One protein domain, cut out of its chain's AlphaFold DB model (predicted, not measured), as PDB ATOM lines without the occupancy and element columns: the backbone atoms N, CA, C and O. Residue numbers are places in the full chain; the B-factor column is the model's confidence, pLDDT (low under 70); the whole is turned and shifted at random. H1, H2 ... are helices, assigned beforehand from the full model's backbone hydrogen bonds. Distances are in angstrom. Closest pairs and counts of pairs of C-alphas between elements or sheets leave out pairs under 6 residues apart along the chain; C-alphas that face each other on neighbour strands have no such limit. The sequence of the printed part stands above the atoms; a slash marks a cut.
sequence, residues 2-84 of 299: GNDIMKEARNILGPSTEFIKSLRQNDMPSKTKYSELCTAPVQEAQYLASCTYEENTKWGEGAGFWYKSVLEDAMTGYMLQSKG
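AT A GLANCE: This is residues 2 to 84 of the 299 residues of an uncharacterized protein of Chenopodium quinoa (UniProt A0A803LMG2). A loose, open arrangement of five separate helices, in which H1 and H2 alone touch, set nearly square to each other as an L. H3 lies at one far end, where residues 22 to 28 and 30 to 36 stick out as a free loop and helix; H5 lies toward the other end, reached from H4 by a long winding stretch, residues 49 to 71. The printed part has 83 residues with five named helices, H1 to H5 in order along the chain, and no named strand; the class is all helix, with 43 residues in the helices. The whole is loose, with a radius of gyration of the C-alphas of 14.9 A and spans of 39 by 29 by 27 A.

IN THESE COORDINATES: H1 begins the printed part and runs from residue 2 to 13, 16.3 A from first to last C-alpha; C-alpha 2 is at (79.317, -2.633, 14.940). H2 covers residues 17 to 22. H3 covers residues 31 to 37, with C-alpha 31 at (102.277, -18.801, 1.461). H4 covers residues 42 to 48. H5 covers residues 72 to 82, 15.2 A long, and ends with C-alpha 82 at (101.334, 7.581, 24.334).

HOW THE PARTS SIT: H1 touches H2 with residues 9 to 13 alone; their closest C-alphas, those of Ala 9 and Ile 20, are 7.1 A apart. Their lines are about perpendicular, at 86 degrees, and their centres are 11.1 A apart. H3 touches no helix and has its centre farthest from the mean of the C-alphas, at 20.4 A, while the centre of H2 is nearest, at 8.8 A. H4 touches no helix; it is only just apart from H2, with closest C-alphas 8.1 A apart. H5 touches no helix, and its centre is 16.5 A from the mean of the C-alphas. In H1, H2, H4 and H5 every O i to N i+4 pair is within hydrogen-bond range. In H3 this holds for 1 of 3 pairs, and 2 of 4 O i to N i+3 pairs are within range.

THE WHOLE: The C-alphas of Thr 32 and Ser 69, the two farthest apart, are 40.6 A from each other. The printed part has no cut. The links from H1 to H2 and from H3 to H4 are tight, that from H2 to H3 is short, and that from H4 to H5 is long, with 23 residues. The mean pLDDT of the printed part is 75.2; residues 2 to 3, 24 to 40 and 70 to 71 are under 70, and the mean of H3 is 49.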
ATOM      1  N   GLY A   2      78.671  -2.397  16.252       61.72
ATOM      2  CA  GLY A   2      79.317  -2.633  14.940       61.72
ATOM      3  C   GLY A   2      79.265  -1.466  13.934       61.72
ATOM      4  O   GLY A   2      80.251  -1.224  13.238       61.72
ATOM      5  N   ASN A   3      78.150  -0.721  13.882       67.19
ATOM      6  CA  ASN A   3      77.989   0.431  12.978       67.19
ATOM      7  C   ASN A   3      78.815   1.652  13.403       67.19
ATOM      8  O   ASN A   3      79.340   2.358  12.544       67.19
ATOM      9  N   ASP A   4      78.979   1.871  14.708       74.00
ATOM     10  CA  ASP A   4      79.731   3.014  15.239       74.00
ATOM     11  C   ASP A   4      81.230   2.873  14.942       74.00
ATOM     12  O   ASP A   4      81.850   3.804  14.436       74.00
ATOM     13  N   ILE A   5      81.778   1.662  15.115       76.69
ATOM     14  CA  ILE A   5      83.182   1.343  14.801       76.69
ATOM     15  C   ILE A   5      83.469   1.518  13.304       76.69
ATOM     16  O   ILE A   5      84.515   2.033  12.924       76.69
ATOM     17  N   MET A   6      82.547   1.102  12.427       77.25
ATOM     18  CA  MET A   6      82.718   1.282  10.979       77.25
ATOM     19  C   MET A   6      82.655   2.753  10.561       77.25
ATOM     20  O   MET A   6      83.352   3.154   9.630       77.25
ATOM     21  N   LYS A   7      81.827   3.557  11.234       83.00
ATOM     22  CA  LYS A   7      81.729   4.998  10.992       83.00
ATOM     23  C   LYS A   7      82.996   5.725  11.444       83.00
ATOM     24  O   LYS A   7      83.494   6.586  10.726       83.00
ATOM     25  N   GLU A   8      83.537   5.347  12.597       84.25
ATOM     26  CA  GLU A   8      84.797   5.882  13.110       84.25
ATOM     27  C   GLU A   8      85.990   5.480  12.230       84.25
ATOM     28  O   GLU A   8      86.789   6.337  11.855       84.25
ATOM     29  N   ALA A   9      86.056   4.215  11.804       83.69
ATOM     30  CA  ALA A   9      87.090   3.732  10.895       83.69
ATOM     31  C   ALA A   9      87.095   4.499   9.566       83.69
ATOM     32  O   ALA A   9      88.163   4.898   9.118       83.69
ATOM     33  N   ARG A  10      85.927   4.787   8.970       86.88
ATOM     34  CA  ARG A  10      85.849   5.592   7.734       86.88
ATOM     35  C   ARG A  10      86.311   7.036   7.914       86.88
ATOM     36  O   ARG A  10      86.867   7.620   6.995       86.88
ATOM     37  N   ASN A  11      86.080   7.614   9.090       86.94
ATOM     38  CA  ASN A  11      86.531   8.971   9.399       86.94
ATOM     39  C   ASN A  11      88.067   9.050   9.494       86.94
ATOM     40  O   ASN A  11      88.674  10.055   9.137       86.94
ATOM     41  N   ILE A  12      88.706   7.982   9.983       85.19
ATOM     42  CA  ILE A  12      90.158   7.940  10.201       85.19
ATOM     43  C   ILE A  12      90.911   7.431   8.968       85.19
ATOM     44  O   ILE A  12      91.910   8.024   8.583       85.19
ATOM     45  N   LEU A  13      90.435   6.340   8.369       86.81
ATOM     46  CA  LEU A  13      91.092   5.580   7.300       86.81
ATOM     47  C   LEU A  13      90.501   5.864   5.911       86.81
ATOM     48  O   LEU A  13      90.843   5.199   4.940       86.81
ATOM     49  N   GLY A  14      89.559   6.796   5.807       87.69
ATOM     50  CA  GLY A  14      88.929   7.136   4.539       87.69
ATOM     51  C   GLY A  14      87.796   6.198   4.105       87.69
ATOM     52  O   GLY A  14      87.377   5.286   4.825       87.69
ATOM     53  N   PRO A  15      87.216   6.459   2.925       88.50
ATOM     54  CA  PRO A  15      85.919   5.912   2.531       88.50
ATOM     55  C   PRO A  15      85.953   4.448   2.058       88.50
ATOM     56  O   PRO A  15      84.884   3.826   1.983       88.50
ATOM     57  N   SER A  16      87.131   3.887   1.748       87.69
ATOM     58  CA  SER A  16      87.236   2.538   1.182       87.69
ATOM     59  C   SER A  16      86.755   1.471   2.165       87.69
ATOM     60  O   SER A  16      87.319   1.240   3.236       87.69
ATOM     61  N   THR A  17      85.695   0.766   1.771       84.38
ATOM     62  CA  THR A  17      85.152  -0.330   2.579       84.38
ATOM     63  C   THR A  17      86.001  -1.596   2.434       84.38
ATOM     64  O   THR A  17      86.108  -2.357   3.393       84.38
ATOM     65  N   GLU A  18      86.633  -1.807   1.278       82.88
ATOM     66  CA  GLU A  18      87.505  -2.962   1.028       82.88
ATOM     67  C   GLU A  18      88.815  -2.856   1.818       82.88
ATOM     68  O   GLU A  18      89.222  -3.825   2.462       82.88
ATOM     69  N   PHE A  19      89.403  -1.658   1.906       83.75
ATOM     70  CA  PHE A  19      90.560  -1.395   2.765       83.75
ATOM     71  C   PHE A  19      90.245  -1.603   4.253       83.75
ATOM     72  O   PHE A  19      90.972  -2.290   4.967       83.75
ATOM     73  N   ILE A  20      89.114  -1.084   4.741       84.69
ATOM     74  CA  ILE A  20      88.727  -1.270   6.149       84.69
ATOM     75  C   ILE A  20      88.451  -2.751   6.464       84.69
ATOM     76  O   ILE A  20      88.741  -3.216   7.570       84.69
ATOM     77  N   LYS A  21      87.897  -3.511   5.511       81.69
ATOM     78  CA  LYS A  21      87.696  -4.959   5.664       81.69
ATOM     79  C   LYS A  21      89.021  -5.720   5.708       81.69
ATOM     80  O   LYS A  21      89.128  -6.644   6.514       81.69
ATOM     81  N   SER A  22      90.011  -5.349   4.891       78.12
ATOM     82  CA  SER A  22      91.305  -6.046   4.854       78.12
ATOM     83  C   SER A  22      92.059  -5.931   6.183       78.12
ATOM     84  O   SER A  22      92.596  -6.924   6.667       78.12
ATOM     85  N   LEU A  23      91.982  -4.776   6.852       74.25
ATOM     86  CA  LEU A  23      92.603  -4.539   8.163       74.25
ATOM     87  C   LEU A  23      92.012  -5.379   9.308       74.25
ATOM     88  O   LEU A  23      92.645  -5.521  10.351       74.25
ATOM     89  N   ARG A  24      90.802  -5.930   9.151       68.81
ATOM     90  CA  ARG A  24      90.177  -6.800  10.165       68.81
ATOM     91  C   ARG A  24      90.667  -8.246  10.108       68.81
ATOM     92  O   ARG A  24      90.378  -9.010  11.029       68.81
ATOM     93  N   GLN A  25      91.360  -8.647   9.044       62.03
ATOM     94  CA  GLN A  25      91.868 -10.008   8.911       62.03
ATOM     95  C   GLN A  25      93.168 -10.148   9.716       62.03
ATOM     96  O   GLN A  25      94.248  -9.845   9.230       62.03
ATOM     97  N   ASN A  26      93.060 -10.630  10.957       49.03
ATOM     98  CA  ASN A  26      94.196 -10.894  11.858       49.03
ATOM     99  C   ASN A  26      95.090 -12.084  11.440       49.03
ATOM    100  O   ASN A  26      95.966 -12.489  12.203       49.03
ATOM    101  N   ASP A  27      94.898 -12.655  10.252       52.75
ATOM    102  CA  ASP A  27      95.709 -13.777   9.792       52.75
ATOM    103  C   ASP A  27      96.926 -13.269   9.022       52.75
ATOM    104  O   ASP A  27      96.790 -12.728   7.923       52.75
ATOM    105  N   MET A  28      98.125 -13.532   9.550       46.16
ATOM    106  CA  MET A  28      99.336 -13.567   8.727       46.16
ATOM    107  C   MET A  28      99.065 -14.490   7.527       46.16
ATOM    108  O   MET A  28      98.763 -15.671   7.733       46.16
ATOM    109  N   PRO A  29      99.123 -13.992   6.280       49.06
ATOM    110  CA  PRO A  29      98.803 -14.815   5.128       49.06
ATOM    111  C   PRO A  29      99.802 -15.973   5.031       49.06
ATOM    112  O   PRO A  29     101.016 -15.775   4.975       49.06
ATOM    113  N   SER A  30      99.291 -17.207   5.011       47.66
ATOM    114  CA  SER A  30     100.084 -18.376   4.630       47.66
ATOM    115  C   SER A  30     100.620 -18.183   3.203       47.66
ATOM    116  O   SER A  30     100.042 -17.433   2.414       47.66
ATOM    117  N   LYS A  31     101.707 -18.871   2.827       52.12
ATOM    118  CA  LYS A  31     102.277 -18.801   1.461       52.12
ATOM    119  C   LYS A  31     101.234 -19.004   0.343       52.12
ATOM    120  O   LYS A  31     101.411 -18.462  -0.738       52.12
ATOM    121  N   THR A  32     100.146 -19.725   0.610       47.94
ATOM    122  CA  THR A  32      99.026 -19.948  -0.317       47.94
ATOM    123  C   THR A  32      98.108 -18.724  -0.464       47.94
ATOM    124  O   THR A  32      97.609 -18.464  -1.551       47.94
ATOM    125  N   LYS A  33      97.940 -17.914   0.592       48.62
ATOM    126  CA  LYS A  33      97.178 -16.650   0.559       48.62
ATOM    127  C   LYS A  33      97.915 -15.532  -0.178       48.62
ATOM    128  O   LYS A  33      97.275 -14.590  -0.621       48.62
ATOM    129  N   TYR A  34      99.240 -15.615  -0.339       47.16
ATOM    130  CA  TYR A  34      99.999 -14.629  -1.118       47.16
ATOM    131  C   TYR A  34      99.629 -14.647  -2.605       47.16
ATOM    132  O   TYR A  34      99.537 -13.580  -3.205       47.16
ATOM    133  N   SER A  35      99.357 -15.820  -3.195       47.44
ATOM    134  CA  SER A  35      98.918 -15.879  -4.597       47.44
ATOM    135  C   SER A  35      97.498 -15.340  -4.793       47.44
ATOM    136  O   SER A  35      97.205 -14.807  -5.857       47.44
ATOM    137  N   GLU A  36      96.639 -15.423  -3.771       47.72
ATOM    138  CA  GLU A  36      95.302 -14.809  -3.774       47.72
ATOM    139  C   GLU A  36      95.339 -13.307  -3.431       47.72
ATOM    140  O   GLU A  36      94.626 -12.530  -4.057       47.72
ATOM    141  N   LEU A  37      96.212 -12.837  -2.526       50.91
ATOM    142  CA  LEU A  37      96.396 -11.398  -2.250       50.91
ATOM    143  C   LEU A  37      96.962 -10.631  -3.454       50.91
ATOM    144  O   LEU A  37      96.686  -9.442  -3.606       50.91
ATOM    145  N   CYS A  38      97.700 -11.306  -4.341       48.31
ATOM    146  CA  CYS A  38      98.091 -10.757  -5.642       48.31
ATOM    147  C   CYS A  38      96.895 -10.457  -6.568       48.31
ATOM    148  O   CYS A  38      97.098  -9.886  -7.636       48.31
ATOM    149  N   THR A  39      95.661 -10.786  -6.161       52.72
ATOM    150  CA  THR A  39      94.414 -10.369  -6.824       52.72
ATOM    151  C   THR A  39      93.662  -9.263  -6.079       52.72
ATOM    152  O   THR A  39      92.468  -9.074  -6.305       52.72
ATOM    153  N   ALA A  40      94.328  -8.478  -5.220       59.25
ATOM    154  CA  ALA A  40      93.788  -7.167  -4.863       59.25
ATOM    155  C   ALA A  40      93.496  -6.404  -6.174       59.25
ATOM    156  O   ALA A  40      94.398  -6.310  -7.016       59.25
ATOM    157  N   PRO A  41      92.263  -5.914  -6.412       70.44
ATOM    158  CA  PRO A  41      91.949  -5.246  -7.663       70.44
ATOM    159  C   PRO A  41      92.893  -4.056  -7.797       70.44
ATOM    160  O   PRO A  41      92.880  -3.152  -6.968       70.44
ATOM    161  N   VAL A  42      93.744  -4.063  -8.826       76.69
ATOM    162  CA  VAL A  42      94.722  -2.993  -9.103       76.69
ATOM    163  C   VAL A  42      94.052  -1.614  -9.068       76.69
ATOM    164  O   VAL A  42      94.655  -0.644  -8.625       76.69
ATOM    165  N   GLN A  43      92.776  -1.554  -9.454       80.44
ATOM    166  CA  GLN A  43      91.914  -0.377  -9.368       80.44
ATOM    167  C   GLN A  43      91.723   0.146  -7.935       80.44
ATOM    168  O   GLN A  43      91.771   1.352  -7.723       80.44
ATOM    169  N   GLU A  44      91.552  -0.734  -6.946       84.50
ATOM    170  CA  GLU A  44      91.434  -0.345  -5.536       84.50
ATOM    171  C   GLU A  44      92.766   0.195  -5.017       84.50
ATOM    172  O   GLU A  44      92.803   1.253  -4.402       84.50
ATOM    173  N   ALA A  45      93.884  -0.463  -5.334       83.00
ATOM    174  CA  ALA A  45      95.205   0.049  -4.972       83.00
ATOM    175  C   ALA A  45      95.494   1.418  -5.622       83.00
ATOM    176  O   ALA A  45      96.041   2.306  -4.971       83.00
ATOM    177  N   GLN A  46      95.088   1.611  -6.882       85.31
ATOM    178  CA  GLN A  46      95.174   2.900  -7.579       85.31
ATOM    179  C   GLN A  46      94.296   3.972  -6.928       85.31
ATOM    180  O   GLN A  46      94.721   5.120  -6.821       85.31
ATOM    181  N   TYR A  47      93.098   3.605  -6.475       87.81
ATOM    182  CA  TYR A  47      92.207   4.505  -5.753       87.81
ATOM    183  C   TYR A  47      92.797   4.924  -4.400       87.81
ATOM    184  O   TYR A  47      92.864   6.119  -4.120       87.81
ATOM    185  N   LEU A  48      93.310   3.975  -3.608       87.31
ATOM    186  CA  LEU A  48      93.966   4.252  -2.321       87.31
ATOM    187  C   LEU A  48      95.226   5.123  -2.474       87.31
ATOM    188  O   LEU A  48      95.527   5.920  -1.593       87.31
ATOM    189  N   ALA A  49      95.954   4.985  -3.585       86.56
ATOM    190  CA  ALA A  49      97.149   5.776  -3.888       86.56
ATOM    191  C   ALA A  49      96.847   7.133  -4.557       86.56
ATOM    192  O   ALA A  49      97.775   7.863  -4.914       86.56
ATOM    193  N   SER A  50      95.573   7.464  -4.785       88.81
ATOM    194  CA  SER A  50      95.196   8.722  -5.425       88.81
ATOM    195  C   SER A  50      95.396   9.912  -4.484       88.81
ATOM    196  O   SER A  50      95.216   9.810  -3.273       88.81
ATOM    197  N   CYS A  51      95.732  11.076  -5.046       86.06
ATOM    198  CA  CYS A  51      95.956  12.299  -4.268       86.06
ATOM    199  C   CYS A  51      94.703  12.821  -3.547       86.06
ATOM    200  O   CYS A  51      94.826  13.628  -2.633       86.06
ATOM    201  N   THR A  52      93.516  12.368  -3.950       88.25
ATOM    202  CA  THR A  52      92.233  12.773  -3.368       88.25
ATOM    203  C   THR A  52      91.764  11.833  -2.262       88.25
ATOM    204  O   THR A  52      90.799  12.137  -1.568       88.25
ATOM    205  N   TYR A  53      92.417  10.682  -2.075       87.62
ATOM    206  CA  TYR A  53      91.928   9.649  -1.165       87.62
ATOM    207  C   TYR A  53      91.924  10.091   0.305       87.62
ATOM    208  O   TYR A  53      91.016   9.749   1.065       87.62
ATOM    209  N   GLU A  54      92.917  10.889   0.696       87.81
ATOM    210  CA  GLU A  54      93.054  11.405   2.059       87.81
ATOM    211  C   GLU A  54      92.203  12.665   2.317       87.81
ATOM    212  O   GLU A  54      92.128  13.131   3.460       87.81
ATOM    213  N   GLU A  55      91.523  13.214   1.301       85.81
ATOM    214  CA  GLU A  55      90.706  14.420   1.456       85.81
ATOM    215  C   GLU A  55      89.593  14.222   2.492       85.81
ATOM    216  O   GLU A  55      88.803  13.280   2.432       85.81
ATOM    217  N   ASN A  56      89.497  15.163   3.437       84.38
ATOM    218  CA  ASN A  56      88.516  15.149   4.529       84.38
ATOM    219  C   ASN A  56      88.596  13.911   5.444       84.38
ATOM    220  O   ASN A  56      87.620  13.573   6.118       84.38
ATOM    221  N   THR A  57      89.753  13.251   5.497       88.38
ATOM    222  CA  THR A  57      90.034  12.162   6.442       88.38
ATOM    223  C   THR A  57      90.905  12.652   7.600       88.38
ATOM    224  O   THR A  57      91.492  13.731   7.542       88.38
ATOM    225  N   LYS A  58      91.012  11.853   8.669       86.56
ATOM    226  CA  LYS A  58      92.006  12.075   9.739       86.56
ATOM    227  C   LYS A  58      93.319  11.326   9.504       86.56
ATOM    228  O   LYS A  58      94.085  11.125  10.455       86.56
ATOM    229  N   TRP A  59      93.577  10.869   8.283       85.19
ATOM    230  CA  TRP A  59      94.873  10.303   7.930       85.19
ATOM    231  C   TRP A  59      95.937  11.402   8.055       85.19
ATOM    232  O   TRP A  59      95.681  12.551   7.709       85.19
ATOM    233  N   GLY A  60      97.082  11.103   8.667       79.25
ATOM    234  CA  GLY A  60      98.080  12.130   8.991       79.25
ATOM    235  C   GLY A  60      97.946  12.737  10.395       79.25
ATOM    236  O   GLY A  60      98.870  13.392  10.880       79.25
ATOM    237  N   GLU A  61      96.810  12.504  11.068       78.81
ATOM    238  CA  GLU A  61      96.516  12.983  12.428       78.81
ATOM    239  C   GLU A  61      96.176  11.835  13.396       78.81
ATOM    240  O   GLU A  61      96.683  11.754  14.510       78.81
ATOM    241  N   GLY A  62      95.282  10.930  13.001       71.75
ATOM    242  CA  GLY A  62      94.814   9.822  13.842       71.75
ATOM    243  C   GLY A  62      95.465   8.477  13.517       71.75
ATOM    244  O   GLY A  62      95.588   7.629  14.410       71.75
ATOM    245  N   ALA A  63      95.873   8.305  12.258       77.25
ATOM    246  CA  ALA A  63      96.457   7.099  11.682       77.25
ATOM    247  C   ALA A  63      97.521   7.458  10.631       77.25
ATOM    248  O   ALA A  63      97.491   8.547  10.058       77.25
ATOM    249  N   GLY A  64      98.438   6.522  10.376       82.50
ATOM    250  CA  GLY A  64      99.581   6.740   9.490       82.50
ATOM    251  C   GLY A  64     100.701   7.550  10.148       82.50
ATOM    252  O   GLY A  64     100.822   7.585  11.375       82.50
ATOM    253  N   PHE A  65     101.530   8.165   9.310       80.44
ATOM    254  CA  PHE A  65     102.585   9.080   9.731       80.44
ATOM    255  C   PHE A  65     102.015  10.447  10.115       80.44
ATOM    256  O   PHE A  65     101.008  10.875   9.570       80.44
ATOM    257  N   TRP A  66     102.640  11.138  11.064       78.00
ATOM    258  CA  TRP A  66     102.164  12.431  11.548       78.00
ATOM    259  C   TRP A  66     102.649  13.596  10.682       78.00
ATOM    260  O   TRP A  66     103.796  14.027  10.792       78.00
ATOM    261  N   TYR A  67     101.748  14.183   9.896       79.25
ATOM    262  CA  TYR A  67     102.110  15.191   8.892       79.25
ATOM    263  C   TYR A  67     102.323  16.610   9.446       79.25
ATOM    264  O   TYR A  67     102.785  17.492   8.727       79.25
ATOM    265  N   LYS A  68     102.019  16.874  10.727       72.56
ATOM    266  CA  LYS A  68     102.119  18.234  11.306       72.56
ATOM    267  C   LYS A  68     103.519  18.609  11.810       72.56
ATOM    268  O   LYS A  68     103.666  19.630  12.479       72.56
ATOM    269  N   SER A  69     104.543  17.788  11.576       72.19
ATOM    270  CA  SER A  69     105.913  18.075  12.013       72.19
ATOM    271  C   SER A  69     106.943  17.539  11.027       72.19
ATOM    272  O   SER A  69     106.755  16.476  10.454       72.19
ATOM    273  N   VAL A  70     108.076  18.240  10.913       64.50
ATOM    274  CA  VAL A  70     109.262  17.770  10.173       64.50
ATOM    275  C   VAL A  70     109.878  16.521  10.821       64.50
ATOM    276  O   VAL A  70     110.522  15.727  10.146       64.50
ATOM    277  N   LEU A  71     109.650  16.321  12.122       66.50
ATOM    278  CA  LEU A  71     110.030  15.114  12.860       66.50
ATOM    279  C   LEU A  71     108.903  14.071  12.822       66.50
ATOM    280  O   LEU A  71     108.560  13.487  13.849       66.50
ATOM    281  N   GLU A  72     108.265  13.912  11.663       78.25
ATOM    282  CA  GLU A  72     107.144  13.001  11.404       78.25
ATOM    283  C   GLU A  72     107.369  11.619  12.030       78.25
ATOM    284  O   GLU A  72     106.515  11.106  12.751       78.25
ATOM    285  N   ASP A  73     108.540  11.038  11.794       76.75
ATOM    286  CA  ASP A  73     108.963   9.731  12.283       76.75
ATOM    287  C   ASP A  73     109.011   9.669  13.819       76.75
ATOM    288  O   ASP A  73     108.408   8.783  14.437       76.75
ATOM    289  N   ALA A  74     109.659  10.645  14.455       75.38
ATOM    290  CA  ALA A  74     109.767  10.727  15.906       75.38
ATOM    291  C   ALA A  74     108.414  11.027  16.573       75.38
ATOM    292  O   ALA A  74     108.075  10.412  17.585       75.38
ATOM    293  N   MET A  75     107.616  11.932  16.000       76.38
ATOM    294  CA  MET A  75     106.291  12.298  16.510       76.38
ATOM    295  C   MET A  75     105.294  11.148  16.365       76.38
ATOM    296  O   MET A  75     104.522  10.888  17.290       76.38
ATOM    297  N   THR A  76     105.351  10.405  15.258       84.12
ATOM    298  CA  THR A  76     104.567   9.176  15.074       84.12
ATOM    299  C   THR A  76     104.936   8.146  16.139       84.12
ATOM    300  O   THR A  76     104.053   7.600  16.801       84.12
ATOM    301  N   GLY A  77     106.235   7.940  16.383       82.56
ATOM    302  CA  GLY A  77     106.720   7.077  17.462       82.56
ATOM    303  C   GLY A  77     106.211   7.505  18.843       82.56
ATOM    304  O   GLY A  77     105.698   6.673  19.594       82.56
ATOM    305  N   TYR A  78     106.275   8.802  19.156       81.00
ATOM    306  CA  TYR A  78     105.775   9.358  20.416       81.00
ATOM    307  C   TYR A  78     104.265   9.140  20.598       81.00
ATOM    308  O   TYR A  78     103.820   8.729  21.669       81.00
ATOM    309  N   MET A  79     103.464   9.356  19.552       80.25
ATOM    310  CA  MET A  79     102.022   9.095  19.601       80.25
ATOM    311  C   MET A  79     101.679   7.615  19.778       80.25
ATOM    312  O   MET A  79     100.706   7.280  20.450       80.25
ATOM    313  N   LEU A  80     102.447   6.715  19.166       84.62
ATOM    314  CA  LEU A  80     102.270   5.281  19.385       84.62
ATOM    315  C   LEU A  80     102.582   4.935  20.846       84.62
ATOM    316  O   LEU A  80     101.792   4.251  21.500       84.62
ATOM    317  N   GLN A  81     103.670   5.473  21.398       85.69
ATOM    318  CA  GLN A  81     104.030   5.272  22.803       85.69
ATOM    319  C   GLN A  81     102.981   5.833  23.772       85.69
ATOM    320  O   GLN A  81     102.636   5.159  24.745       85.69
ATOM    321  N   SER A  82     102.402   7.008  23.498       82.62
ATOM    322  CA  SER A  82     101.334   7.581  24.334       82.62
ATOM    323  C   SER A  82     100.042   6.755  24.312       82.62
ATOM    324  O   SER A  82      99.292   6.758  25.287       82.62
ATOM    325  N   LYS A  83      99.813   5.978  23.243       85.56
ATOM    326  CA  LYS A  83      98.728   4.986  23.126       85.56
ATOM    327  C   LYS A  83      99.078   3.616  23.734       85.56
ATOM    328  O   LYS A  83      98.311   2.671  23.577       85.56
ATOM    329  N   GLY A  84     100.214   3.491  24.423       86.25
ATOM    330  CA  GLY A  84     100.618   2.280  25.146       86.25
ATOM    331  C   GLY A  84     101.484   1.297  24.352       86.25
ATOM    332  O   GLY A  84     101.819   0.231  24.876       86.25
TER     333      GLY A  84